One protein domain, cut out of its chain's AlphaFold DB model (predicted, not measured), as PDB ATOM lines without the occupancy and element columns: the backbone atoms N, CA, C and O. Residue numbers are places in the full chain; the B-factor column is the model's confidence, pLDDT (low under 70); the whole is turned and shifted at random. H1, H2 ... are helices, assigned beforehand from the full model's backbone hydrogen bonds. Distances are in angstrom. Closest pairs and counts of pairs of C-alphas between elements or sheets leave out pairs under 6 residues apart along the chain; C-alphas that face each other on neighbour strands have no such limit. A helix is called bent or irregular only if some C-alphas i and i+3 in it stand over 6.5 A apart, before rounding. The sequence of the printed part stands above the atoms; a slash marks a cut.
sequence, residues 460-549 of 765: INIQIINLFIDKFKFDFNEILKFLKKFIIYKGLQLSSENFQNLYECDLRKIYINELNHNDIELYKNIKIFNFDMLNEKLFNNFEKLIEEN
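Overview. This is residues 460 to 549 of the 765 residues of the protein "XRN_N domain-containing protein" of viral metagenome (UniProt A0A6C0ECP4). One long helix, H2, runs through the middle of the domain; at one end of it H1 and H7 pack side by side, running opposite ways, and at the other end the short helix H4 packs across it, with the small H3 close by. From H4 the backbone returns along one side of H2 through two single-turn helices, H5 and H6, to H7, and the first and last printed C-alphas come within 6.0 A of each other. The printed part has 90 residues with seven named helices, H1 to H7 in order, and no named strand; its class is all helix. It is compact, with a radius of gyration of the C-alphas of 13.6 A, and rounded, with spans of 37 by 26 by 23 A.

Along the chain. Find C-alpha 462 at (-13.749, 49.754, 18.801); from there H1 runs to residue 471, 12.6 A away. H2, residues 476 to 492, begins at C-alpha 476 at (0.692, 50.558, 14.622) and covers 24.7 A. Next come H3, residues 496 to 500, H4, residues 507 to 513 and 9.6 A long, H5, residues 520 to 523, and H6, residues 526 to 529. H7, residues 533 to 548, covers 23.7 A and ends at C-alpha 548 at (-16.415, 48.211, 6.143). H7 is irregular, with C-alphas 541 and 544 7.6 A apart, and has a kink of 50 degrees near residue 542.

Arrangement. Start at H2, the hub, which touches three helices. H4 touches it about perpendicular, at 74 degrees; the closest C-alphas, those of Gly 491 and Arg 508, are 4.9 A apart. H5 touches H2 at residues 485 to 492 alone, with the C-alphas of Tyr 489 and Tyr 523 closest at 5.3 A. H6 touches H2 at residues 482 to 489 alone, with the C-alphas of Phe 482 and Phe 529 closest at 7.2 A. H3 is close to H2 but not clearly touching; the closest C-alphas, of Gly 491 and Phe 499, are 7.1 A apart. H2 and H7 are near each other, with 8 pairs of C-alphas within 10 A. H7 touches H1 at a shallow tilt of 26 degrees, opposite ways; the closest C-alphas, of Ile 464 and Ile 546, are 6.8 A apart. H1 and H4 are apart. In H1, H2, H3 and H4 every O i to N i+4 pair is within hydrogen-bond range, in H7 10 of 12 are, and H5 and H6 are too short for such a pair.

Size, cuts and confidence. Look for the two farthest C-alphas at Asp 470 and Glu 497, 38.2 A apart. The printed part has no cut, and no link is long. The mean pLDDT of the printed part is 90.7, and no printed residue is under 70.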
ATOM      1  N   ILE A 460     -12.363  54.347  13.275       90.38
ATOM      2  CA  ILE A 460     -12.318  52.885  13.338       90.38
ATOM      3  C   ILE A 460     -13.219  52.358  14.458       90.38
ATOM      4  O   ILE A 460     -13.290  52.927  15.552       90.38
ATOM      5  N   ASN A 461     -13.933  51.268  14.184       91.06
ATOM      6  CA  ASN A 461     -14.777  50.607  15.173       91.06
ATOM      7  C   ASN A 461     -13.937  50.050  16.342       91.06
ATOM      8  O   ASN A 461     -12.913  49.399  16.136       91.06
ATOM      9  N   ILE A 462     -14.407  50.248  17.580       89.44
ATOM     10  CA  ILE A 462     -13.749  49.754  18.801       89.44
ATOM     11  C   ILE A 462     -13.525  48.238  18.801       89.44
ATOM     12  O   ILE A 462     -12.527  47.761  19.332       89.44
ATOM     13  N   GLN A 463     -14.410  47.469  18.166       91.75
ATOM     14  CA  GLN A 463     -14.242  46.024  18.031       91.75
ATOM     15  C   GLN A 463     -13.014  45.673  17.185       91.75
ATOM     16  O   GLN A 463     -12.306  44.729  17.524       91.75
ATOM     17  N   ILE A 464     -12.721  46.457  16.140       93.75
ATOM     18  CA  ILE A 464     -11.521  46.274  15.313       93.75
ATOM     19  C   ILE A 464     -10.274  46.690  16.091       93.75
ATOM     20  O   ILE A 464      -9.277  45.977  16.050       93.75
ATOM     21  N   ILE A 465     -10.328  47.797  16.844       93.75
ATOM     22  CA  ILE A 465      -9.215  48.187  17.725       93.75
ATOM     23  C   ILE A 465      -8.899  47.040  18.691       93.75
ATOM     24  O   ILE A 465      -7.757  46.599  18.768       93.75
ATOM     25  N   ASN A 466      -9.903  46.504  19.388       92.19
ATOM     26  CA  ASN A 466      -9.701  45.401  20.329       92.19
ATOM     27  C   ASN A 466      -9.230  44.116  19.620       92.19
ATOM     28  O   ASN A 466      -8.445  43.358  20.184       92.19
ATOM     29  N   LEU A 467      -9.663  43.862  18.381       94.25
ATOM     30  CA  LEU A 467      -9.154  42.749  17.576       94.25
ATOM     31  C   LEU A 467      -7.656  42.915  17.290       94.25
ATOM     32  O   LEU A 467      -6.873  42.020  17.599       94.25
ATOM     33  N   PHE A 468      -7.244  44.058  16.742       94.88
ATOM     34  CA  PHE A 468      -5.845  44.303  16.394       94.88
ATOM     35  C   PHE A 468      -4.940  44.353  17.625       94.88
ATOM     36  O   PHE A 468      -3.872  43.747  17.615       94.88
ATOM     37  N   ILE A 469      -5.372  45.017  18.696       94.00
ATOM     38  CA  ILE A 469      -4.529  45.264  19.869       94.00
ATOM     39  C   ILE A 469      -4.626  44.135  20.896       94.00
ATOM     40  O   ILE A 469      -3.605  43.584  21.298       94.00
ATOM     41  N   ASP A 470      -5.831  43.744  21.310       89.31
ATOM     42  CA  ASP A 470      -5.990  42.805  22.426       89.31
ATOM     43  C   ASP A 470      -5.910  41.337  21.974       89.31
ATOM     44  O   ASP A 470      -5.534  40.470  22.768       89.31
ATOM     45  N   LYS A 471      -6.286  41.032  20.719       91.81
ATOM     46  CA  LYS A 471      -6.262  39.659  20.174       91.81
ATOM     47  C   LYS A 471      -5.011  39.384  19.351       91.81
ATOM     48  O   LYS A 471      -4.257  38.482  19.703       91.81
ATOM     49  N   PHE A 472      -4.780  40.161  18.295       92.00
ATOM     50  CA  PHE A 472      -3.627  39.957  17.414       92.00
ATOM     51  C   PHE A 472      -2.328  40.536  17.976       92.00
ATOM     52  O   PHE A 472      -1.260  40.075  17.587       92.00
ATOM     53  N   LYS A 473      -2.416  41.477  18.928       92.31
ATOM     54  CA  LYS A 473      -1.263  42.152  19.542       92.31
ATOM     55  C   LYS A 473      -0.363  42.822  18.512       92.31
ATOM     56  O   LYS A 473       0.856  42.679  18.566       92.31
ATOM     57  N   PHE A 474      -0.982  43.550  17.592       95.00
ATOM     58  CA  PHE A 474      -0.274  44.341  16.600       95.00
ATOM     59  C   PHE A 474       0.083  45.726  17.131       95.00
ATOM     60  O   PHE A 474      -0.733  46.393  17.774       95.00
ATOM     61  N   ASP A 475       1.293  46.178  16.820       95.06
ATOM     62  CA  ASP A 475       1.640  47.595  16.884       95.06
ATOM     63  C   ASP A 475       1.085  48.378  15.677       95.06
ATOM     64  O   ASP A 475       0.541  47.816  14.721       95.06
ATOM     65  N   PHE A 476       1.211  49.708  15.697       94.50
ATOM     66  CA  PHE A 476       0.692  50.558  14.622       94.50
ATOM     67  C   PHE A 476       1.259  50.211  13.233       94.50
ATOM     68  O   PHE A 476       0.528  50.224  12.245       94.50
ATOM     69  N   ASN A 477       2.550  49.888  13.133       94.50
ATOM     70  CA  ASN A 477       3.184  49.569  11.853       94.50
ATOM     71  C   ASN A 477       2.776  48.173  11.360       94.50
ATOM     72  O   ASN A 477       2.633  47.959  10.155       94.50
ATOM     73  N   GLU A 478       2.587  47.224  12.272       96.06
ATOM     74  CA  GLU A 478       2.056  45.895  11.984       96.06
ATOM     75  C   GLU A 478       0.619  45.966  11.470       96.06
ATOM     76  O   GLU A 478       0.304  45.277  10.499       96.06
ATOM     77  N   ILE A 479      -0.216  46.859  12.016       96.38
ATOM     78  CA  ILE A 479      -1.565  47.119  11.490       96.38
ATOM     79  C   ILE A 479      -1.496  47.616  10.045       96.38
ATOM     80  O   ILE A 479      -2.178  47.062   9.189       96.38
ATOM     81  N   LEU A 480      -0.649  48.603   9.733       96.00
ATOM     82  CA  LEU A 480      -0.512  49.097   8.355       96.00
ATOM     83  C   LEU A 480      -0.056  47.983   7.396       96.00
ATOM     84  O   LEU A 480      -0.616  47.815   6.313       96.00
ATOM     85  N   LYS A 481       0.912  47.156   7.808       95.75
ATOM     86  CA  LYS A 481       1.352  45.990   7.018       95.75
ATOM     87  C   LYS A 481       0.227  44.974   6.826       95.75
ATOM     88  O   LYS A 481       0.071  44.442   5.727       95.75
ATOM     89  N   PHE A 482      -0.540  44.695   7.877       96.00
ATOM     90  CA  PHE A 482      -1.694  43.805   7.826       96.00
ATOM     91  C   PHE A 482      -2.753  44.332   6.853       96.00
ATOM     92  O   PHE A 482      -3.207  43.579   5.996       96.00
ATOM     93  N   LEU A 483      -3.090  45.622   6.919       96.56
ATOM     94  CA  LEU A 483      -4.068  46.239   6.025       96.56
ATOM     95  C   LEU A 483      -3.601  46.231   4.572       96.56
ATOM     96  O   LEU A 483      -4.396  45.905   3.696       96.56
ATOM     97  N   LYS A 484      -2.308  46.463   4.304       95.50
ATOM     98  CA  LYS A 484      -1.760  46.319   2.944       95.50
ATOM     99  C   LYS A 484      -2.001  44.905   2.415       95.50
ATOM    100  O   LYS A 484      -2.513  44.740   1.310       95.50
ATOM    101  N   LYS A 485      -1.693  43.881   3.222       94.88
ATOM    102  CA  LYS A 485      -1.959  42.476   2.868       94.88
ATOM    103  C   LYS A 485      -3.448  42.203   2.663       94.88
ATOM    104  O   LYS A 485      -3.807  41.516   1.713       94.88
ATOM    105  N   PHE A 486      -4.299  42.751   3.527       95.31
ATOM    106  CA  PHE A 486      -5.749  42.593   3.466       95.31
ATOM    107  C   PHE A 486      -6.350  43.198   2.198       95.31
ATOM    108  O   PHE A 486      -7.141  42.546   1.521       95.31
ATOM    109  N   ILE A 487      -5.923  44.403   1.830       95.44
ATOM    110  CA  ILE A 487      -6.360  45.092   0.614       95.44
ATOM    111  C   ILE A 487      -5.960  44.286  -0.630       95.44
ATOM    112  O   ILE A 487      -6.794  44.070  -1.507       95.44
ATOM    113  N   ILE A 488      -4.726  43.774  -0.694       94.12
ATOM    114  CA  ILE A 488      -4.286  42.902  -1.797       94.12
ATOM    115  C   ILE A 488      -5.137  41.624  -1.848       94.12
ATOM    116  O   ILE A 488      -5.647  41.271  -2.910       94.12
ATOM    117  N   TYR A 489      -5.321  40.955  -0.705       93.56
ATOM    118  CA  TYR A 489      -6.140  39.745  -0.583       93.56
ATOM    119  C   TYR A 489      -7.559  39.973  -1.125       93.56
ATOM    120  O   TYR A 489      -8.033  39.192  -1.947       93.56
ATOM    121  N   LYS A 490      -8.197  41.091  -0.760       93.69
ATOM    122  CA  LYS A 490      -9.522  41.481  -1.266       93.69
ATOM    123  C   LYS A 490      -9.524  41.801  -2.755       93.69
ATOM    124  O   LYS A 490     -10.440  41.394  -3.463       93.69
ATOM    125  N   GLY A 491      -8.499  42.489  -3.251       92.06
ATOM    126  CA  GLY A 491      -8.357  42.779  -4.677       92.06
ATOM    127  C   GLY A 491      -8.274  41.514  -5.535       92.06
ATOM    128  O   GLY A 491      -8.919  41.444  -6.577       92.06
ATOM    129  N   LEU A 492      -7.555  40.487  -5.068       91.31
ATOM    130  CA  LEU A 492      -7.401  39.207  -5.774       91.31
ATOM    131  C   LEU A 492      -8.647  38.307  -5.722       91.31
ATOM    132  O   LEU A 492      -8.718  37.334  -6.472       91.31
ATOM    133  N   GLN A 493      -9.621  38.614  -4.861       90.25
ATOM    134  CA  GLN A 493     -10.920  37.930  -4.820       90.25
ATOM    135  C   GLN A 493     -11.933  38.492  -5.826       90.25
ATOM    136  O   GLN A 493     -12.975  37.876  -6.054       90.25
ATOM    137  N   LEU A 494     -11.660  39.658  -6.419       91.06
ATOM    138  CA  LEU A 494     -12.544  40.256  -7.413       91.06
ATOM    139  C   LEU A 494     -12.514  39.457  -8.722       91.06
ATOM    140  O   LEU A 494     -11.487  38.905  -9.122       91.06
ATOM    141  N   SER A 495     -13.644  39.440  -9.432       90.19
ATOM    142  CA  SER A 495     -13.660  38.985 -10.823       90.19
ATOM    143  C   SER A 495     -12.783  39.898 -11.686       90.19
ATOM    144  O   SER A 495     -12.600  41.077 -11.377       90.19
ATOM    145  N   SER A 496     -12.266  39.372 -12.798       86.75
ATOM    146  CA  SER A 496     -11.438  40.141 -13.737       86.75
ATOM    147  C   SER A 496     -12.125  41.424 -14.218       86.75
ATOM    148  O   SER A 496     -11.483  42.467 -14.292       86.75
ATOM    149  N   GLU A 497     -13.431  41.360 -14.483       89.69
ATOM    150  CA  GLU A 497     -14.254  42.508 -14.875       89.69
ATOM    151  C   GLU A 497     -14.342  43.560 -13.758       89.69
ATOM    152  O   GLU A 497     -14.072  44.738 -13.988       89.69
ATOM    153  N   ASN A 498     -14.633  43.140 -12.520       90.50
ATOM    154  CA  ASN A 498     -14.716  44.058 -11.382       90.50
ATOM    155  C   ASN A 498     -13.368  44.715 -11.078       90.50
ATOM    156  O   ASN A 498     -13.329  45.896 -10.746       90.50
ATOM    157  N   PHE A 499     -12.270  43.969 -11.215       90.88
ATOM    158  CA  PHE A 499     -10.926  44.497 -11.020       90.88
ATOM    159  C   PHE A 499     -10.551  45.534 -12.091       90.88
ATOM    160  O   PHE A 499     -10.000  46.583 -11.765       90.88
ATOM    161  N   GLN A 500     -10.880  45.282 -13.362       88.25
ATOM    162  CA  GLN A 500     -10.629  46.237 -14.449       88.25
ATOM    163  C   GLN A 500     -11.434  47.532 -14.292       88.25
ATOM    164  O   GLN A 500     -10.923  48.601 -14.625       88.25
ATOM    165  N   ASN A 501     -12.644  47.441 -13.732       92.88
ATOM    166  CA  ASN A 501     -13.514  48.586 -13.462       92.88
ATOM    167  C   ASN A 501     -13.077  49.438 -12.255       92.88
ATOM    168  O   ASN A 501     -13.654  50.504 -12.032       92.88
ATOM    169  N   LEU A 502     -12.078  49.010 -11.473       92.38
ATOM    170  CA  LEU A 502     -11.526  49.837 -10.400       92.38
ATOM    171  C   LEU A 502     -10.796  51.058 -10.972       92.38
ATOM    172  O   LEU A 502     -10.002  50.953 -11.917       92.38
ATOM    173  N   TYR A 503     -11.018  52.211 -10.338       92.69
ATOM    174  CA  TYR A 503     -10.287  53.444 -10.625       92.69
ATOM    175  C   TYR A 503      -8.777  53.263 -10.405       92.69
ATOM    176  O   TYR A 503      -8.351  52.497  -9.546       92.69
ATOM    177  N   GLU A 504      -7.956  54.013 -11.145       91.12
ATOM    178  CA  GLU A 504      -6.486  53.940 -11.036       91.12
ATOM    179  C   GLU A 504      -5.955  54.302  -9.644       91.12
ATOM    180  O   GLU A 504      -4.907  53.815  -9.233       91.12
ATOM    181  N   CYS A 505      -6.683  55.140  -8.905       92.62
ATOM    182  CA  CYS A 505      -6.338  55.518  -7.538       92.62
ATOM    183  C   CYS A 505      -6.770  54.493  -6.473       92.62
ATOM    184  O   CYS A 505      -6.504  54.718  -5.296       92.62
ATOM    185  N   ASP A 506      -7.437  53.397  -6.849       95.81
ATOM    186  CA  ASP A 506      -7.855  52.359  -5.903       95.81
ATOM    187  C   ASP A 506      -6.644  51.550  -5.411       95.81
ATOM    188  O   ASP A 506      -5.893  50.958  -6.195       95.81
ATOM    189  N   LEU A 507      -6.477  51.479  -4.093       95.19
ATOM    190  CA  LEU A 507      -5.362  50.810  -3.433       95.19
ATOM    191  C   LEU A 507      -5.228  49.332  -3.779       95.19
ATOM    192  O   LEU A 507      -4.111  48.819  -3.798       95.19
ATOM    193  N   ARG A 508      -6.330  48.634  -4.072       95.06
ATOM    194  CA  ARG A 508      -6.270  47.225  -4.490       95.06
ATOM    195  C   ARG A 508      -5.504  47.100  -5.796       95.06
ATOM    196  O   ARG A 508      -4.629  46.249  -5.915       95.06
ATOM    197  N   LYS A 509      -5.800  47.984  -6.752       93.88
ATOM    198  CA  LYS A 509      -5.145  48.028  -8.060       93.88
ATOM    199  C   LYS A 509      -3.688  48.460  -7.922       93.88
ATOM    200  O   LYS A 509      -2.810  47.780  -8.446       93.88
ATOM    201  N   ILE A 510      -3.432  49.519  -7.151       94.12
ATOM    202  CA  ILE A 510      -2.079  50.028  -6.883       94.12
ATOM    203  C   ILE A 510      -1.205  48.933  -6.262       94.12
ATOM    204  O   ILE A 510      -0.175  48.576  -6.826       94.12
ATOM    205  N   TYR A 511      -1.627  48.342  -5.141       93.81
ATOM    206  CA  TYR A 511      -0.805  47.368  -4.427       93.81
ATOM    207  C   TYR A 511      -0.654  46.035  -5.162       93.81
ATOM    208  O   TYR A 511       0.390  45.406  -5.026       93.81
ATOM    209  N   ILE A 512      -1.643  45.594  -5.951       91.69
ATOM    210  CA  ILE A 512      -1.488  44.395  -6.791       91.69
ATOM    211  C   ILE A 512      -0.486  44.649  -7.922       91.69
ATOM    212  O   ILE A 512       0.341  43.783  -8.193       91.69
ATOM    213  N   ASN A 513      -0.506  45.834  -8.537       89.06
ATOM    214  CA  ASN A 513       0.447  46.199  -9.589       89.06
ATOM    215  C   ASN A 513       1.887  46.364  -9.066       89.06
ATOM    216  O   ASN A 513       2.832  46.246  -9.840       89.06
ATOM    217  N   GLU A 514       2.066  46.616  -7.766       89.44
ATOM    218  CA  GLU A 514       3.378  46.631  -7.100       89.44
ATOM    219  C   GLU A 514       3.962  45.223  -6.863       89.44
ATOM    220  O   GLU A 514       5.147  45.106  -6.543       89.44
ATOM    221  N   LEU A 515       3.165  44.152  -6.977       87.31
ATOM    222  CA  LEU A 515       3.624  42.784  -6.718       87.31
ATOM    223  C   LEU A 515       4.330  42.165  -7.925       87.31
ATOM    224  O   LEU A 515       3.898  42.290  -9.070       87.31
ATOM    225  N   ASN A 516       5.366  41.371  -7.653       82.19
ATOM    226  CA  ASN A 516       5.940  40.492  -8.666       82.19
ATOM    227  C   ASN A 516       4.983  39.328  -8.956       82.19
ATOM    228  O   ASN A 516       4.314  38.823  -8.054       82.19
ATOM    229  N   HIS A 517       4.991  38.813 -10.191       72.75
ATOM    230  CA  HIS A 517       4.128  37.692 -10.592       72.75
ATOM    231  C   HIS A 517       4.248  36.447  -9.694       72.75
ATOM    232  O   HIS A 517       3.258  35.744  -9.501       72.75
ATOM    233  N   ASN A 518       5.423  36.198  -9.107       71.31
ATOM    234  CA  ASN A 518       5.654  35.055  -8.220       71.31
ATOM    235  C   ASN A 518       4.997  35.212  -6.836       71.31
ATOM    236  O   ASN A 518       4.717  34.209  -6.183       71.31
ATOM    237  N   ASP A 519       4.725  36.444  -6.398       77.19
ATOM    238  CA  ASP A 519       4.193  36.724  -5.061       77.19
ATOM    239  C   ASP A 519       2.656  36.674  -5.028       77.19
ATOM    240  O   ASP A 519       2.072  36.458  -3.971       77.19
ATOM    241  N   ILE A 520       1.985  36.806  -6.180       80.38
ATOM    242  CA  ILE A 520       0.515  36.898  -6.286       80.38
ATOM    243  C   ILE A 520      -0.191  35.669  -5.692       80.38
ATOM    244  O   ILE A 520      -1.198  35.811  -4.999       80.38
ATOM    245  N   GLU A 521       0.332  34.462  -5.924       80.56
ATOM    246  CA  GLU A 521      -0.266  33.223  -5.403       80.56
ATOM    247  C   GLU A 521      -0.291  33.178  -3.868       80.56
ATOM    248  O   GLU A 521      -1.227  32.634  -3.279       80.56
ATOM    249  N   LEU A 522       0.677  33.813  -3.199       80.81
ATOM    250  CA  LEU A 522       0.730  33.853  -1.736       80.81
ATOM    251  C   LEU A 522      -0.442  34.646  -1.148       80.81
ATOM    252  O   LEU A 522      -0.960  34.283  -0.094       80.81
ATOM    253  N   TYR A 523      -0.886  35.697  -1.841       84.94
ATOM    254  CA  TYR A 523      -1.951  36.591  -1.384       84.94
ATOM    255  C   TYR A 523      -3.360  36.101  -1.726       84.94
ATOM    256  O   TYR A 523      -4.323  36.688  -1.247       84.94
ATOM    257  N   LYS A 524      -3.519  35.023  -2.505       82.38
ATOM    258  CA  LYS A 524      -4.841  34.418  -2.756       82.38
ATOM    259  C   LYS A 524      -5.387  33.660  -1.548       82.38
ATOM    260  O   LYS A 524      -6.574  33.343  -1.498       82.38
ATOM    261  N   ASN A 525      -4.525  33.330  -0.588       83.25
ATOM    262  CA  ASN A 525      -4.872  32.503   0.555       83.25
ATOM    263  C   ASN A 525      -4.685  33.266   1.872       83.25
ATOM    264  O   ASN A 525      -3.721  34.006   2.053       83.25
ATOM    265  N   ILE A 526      -5.575  33.000   2.830       83.56
ATOM    266  CA  ILE A 526      -5.562  33.550   4.191       83.56
ATOM    267  C   ILE A 526      -4.244  33.291   4.938       83.56
ATOM    268  O   ILE A 526      -3.870  34.039   5.840       83.56
ATOM    269  N   LYS A 527      -3.490  32.268   4.518       84.50
ATOM    270  CA  LYS A 527      -2.158  31.956   5.045       84.50
ATOM    271  C   LYS A 527      -1.182  33.135   4.984       84.50
ATOM    272  O   LYS A 527      -0.258  33.161   5.784       84.50
ATOM    273  N   ILE A 528      -1.400  34.135   4.123       86.12
ATOM    274  CA  ILE A 528      -0.566  35.347   4.043       86.12
ATOM    275  C   ILE A 528      -0.475  36.139   5.361       86.12
ATOM    276  O   ILE A 528       0.496  36.874   5.600       86.12
ATOM    277  N   PHE A 529      -1.485  35.999   6.223       87.81
ATOM    278  CA  PHE A 529      -1.534  36.663   7.521       87.81
ATOM    279  C   PHE A 529      -0.758  35.917   8.614       87.81
ATOM    280  O   PHE A 529      -0.494  36.509   9.655       87.81
ATOM    281  N   ASN A 530      -0.333  34.667   8.374       86.81
ATOM    282  CA  ASN A 530       0.385  33.819   9.337       86.81
ATOM    283  C   ASN A 530      -0.336  33.668  10.693       86.81
ATOM    284  O   ASN A 530       0.306  33.637  11.742       86.81
ATOM    285  N   PHE A 531      -1.667  33.589  10.684       89.06
ATOM    286  CA  PHE A 531      -2.444  33.397  11.905       89.06
ATOM    287  C   PHE A 531      -2.368  31.958  12.428       89.06
ATOM    288  O   PHE A 531      -2.255  31.003  11.661       89.06
ATOM    289  N   ASP A 532      -2.464  31.809  13.751       88.94
ATOM    290  CA  ASP A 532      -2.804  30.524  14.355       88.94
ATOM    291  C   ASP A 532      -4.290  30.194  14.115       88.94
ATOM    292  O   ASP A 532      -5.079  31.034  13.678       88.94
ATOM    293  N   MET A 533      -4.694  28.957  14.414       87.62
ATOM    294  CA  MET A 533      -6.055  28.482  14.132       87.62
ATOM    295  C   MET A 533      -7.143  29.329  14.821       87.62
ATOM    296  O   MET A 533      -8.259  29.464  14.314       87.62
ATOM    297  N   LEU A 534      -6.833  29.898  15.989       88.94
ATOM    298  CA  LEU A 534      -7.765  30.722  16.753       88.94
ATOM    299  C   LEU A 534      -7.923  32.105  16.113       88.94
ATOM    300  O   LEU A 534      -9.049  32.564  15.918       88.94
ATOM    301  N   ASN A 535      -6.813  32.744  15.749       88.94
ATOM    302  CA  ASN A 535      -6.796  34.041  15.090       88.94
ATOM    303  C   ASN A 535      -7.356  33.972  13.671       88.94
ATOM    304  O   ASN A 535      -8.035  34.905  13.260       88.94
ATOM    305  N   GLU A 536      -7.173  32.863  12.953       90.44
ATOM    306  CA  GLU A 536      -7.808  32.639  11.651       90.44
ATOM    307  C   GLU A 536      -9.338  32.615  11.785       90.44
ATOM    308  O   GLU A 536     -10.052  33.287  11.040       90.44
ATOM    309  N   LYS A 537      -9.861  31.919  12.804       90.75
ATOM    310  CA  LYS A 537     -11.301  31.903  13.094       90.75
ATOM    311  C   LYS A 537     -11.826  33.286  13.483       90.75
ATOM    312  O   LYS A 537     -12.918  33.662  13.060       90.75
ATOM    313  N   LEU A 538     -11.070  34.042  14.284       91.12
ATOM    314  CA  LEU A 538     -11.422  35.424  14.622       91.12
ATOM    315  C   LEU A 538     -11.419  36.315  13.379       91.12
ATOM    316  O   LEU A 538     -12.390  37.028  13.155       91.12
ATOM    317  N   PHE A 539     -10.374  36.244  12.558       92.50
ATOM    318  CA  PHE A 539     -10.271  37.009  11.322       92.50
ATOM    319  C   PHE A 539     -11.476  36.755  10.413       92.50
ATOM    320  O   PHE A 539     -12.134  37.714  10.031       92.50
ATOM    321  N   ASN A 540     -11.842  35.495  10.171       90.75
ATOM    322  CA  ASN A 540     -13.009  35.147   9.351       90.75
ATOM    323  C   ASN A 540     -14.319  35.762   9.879       90.75
ATOM    324  O   ASN A 540     -15.164  36.191   9.098       90.75
ATOM    325  N   ASN A 541     -14.486  35.856  11.202       93.00
ATOM    326  CA  ASN A 541     -15.669  36.483  11.799       93.00
ATOM    327  C   ASN A 541     -15.683  38.013  11.639       93.00
ATOM    328  O   ASN A 541     -16.755  38.617  11.621       93.00
ATOM    329  N   PHE A 542     -14.508  38.641  11.565       93.44
ATOM    330  CA  PHE A 542     -14.345  40.095  11.522       93.44
ATOM    331  C   PHE A 542     -13.981  40.639  10.138       93.44
ATOM    332  O   PHE A 542     -13.940  41.852   9.964       93.44
ATOM    333  N   GLU A 543     -13.757  39.776   9.148       93.94
ATOM    334  CA  GLU A 543     -13.283  40.132   7.809       93.94
ATOM    335  C   GLU A 543     -14.141  41.230   7.169       93.94
ATOM    336  O   GLU A 543     -13.626  42.256   6.728       93.94
ATOM    337  N   LYS A 544     -15.465  41.047   7.193       93.50
ATOM    338  CA  LYS A 544     -16.417  42.028   6.665       93.50
ATOM    339  C   LYS A 544     -16.376  43.347   7.440       93.50
ATOM    340  O   LYS A 544     -16.442  44.411   6.839       93.50
ATOM    341  N   LEU A 545     -16.233  43.284   8.765       94.06
ATOM    342  CA  LEU A 545     -16.155  44.485   9.594       94.06
ATOM    343  C   LEU A 545     -14.880  45.284   9.286       94.06
ATOM    344  O   LEU A 545     -14.934  46.509   9.222       94.06
ATOM    345  N   ILE A 546     -13.747  44.601   9.068       94.56
ATOM    346  CA  ILE A 546     -12.493  45.231   8.633       94.56
ATOM    347  C   ILE A 546     -12.706  45.925   7.285       94.56
ATOM    348  O   ILE A 546     -12.367  47.096   7.151       94.56
ATOM    349  N   GLU A 547     -13.320  45.234   6.321       93.69
ATOM    350  CA  GLU A 547     -13.626  45.782   4.996       93.69
ATOM    351  C   GLU A 547     -14.536  47.023   5.049       93.69
ATOM    352  O   GLU A 547     -14.301  47.988   4.332       93.69
ATOM    353  N   GLU A 548     -15.523  47.055   5.945       92.94
ATOM    354  CA  GLU A 548     -16.415  48.211   6.143       92.94
ATOM    355  C   GLU A 548     -15.730  49.426   6.805       92.94
ATOM    356  O   GLU A 548     -16.302  50.515   6.822       92.94
ATOM    357  N   ASN A 549     -14.531  49.261   7.376       92.62
ATOM    358  CA  ASN A 549     -13.803  50.313   8.102       92.62
ATOM    359  C   ASN A 549     -12.538  50.798   7.372       92.62
ATOM    360  O   ASN A 549     -11.779  51.586   7.941       92.62
TER     361      ASN A 549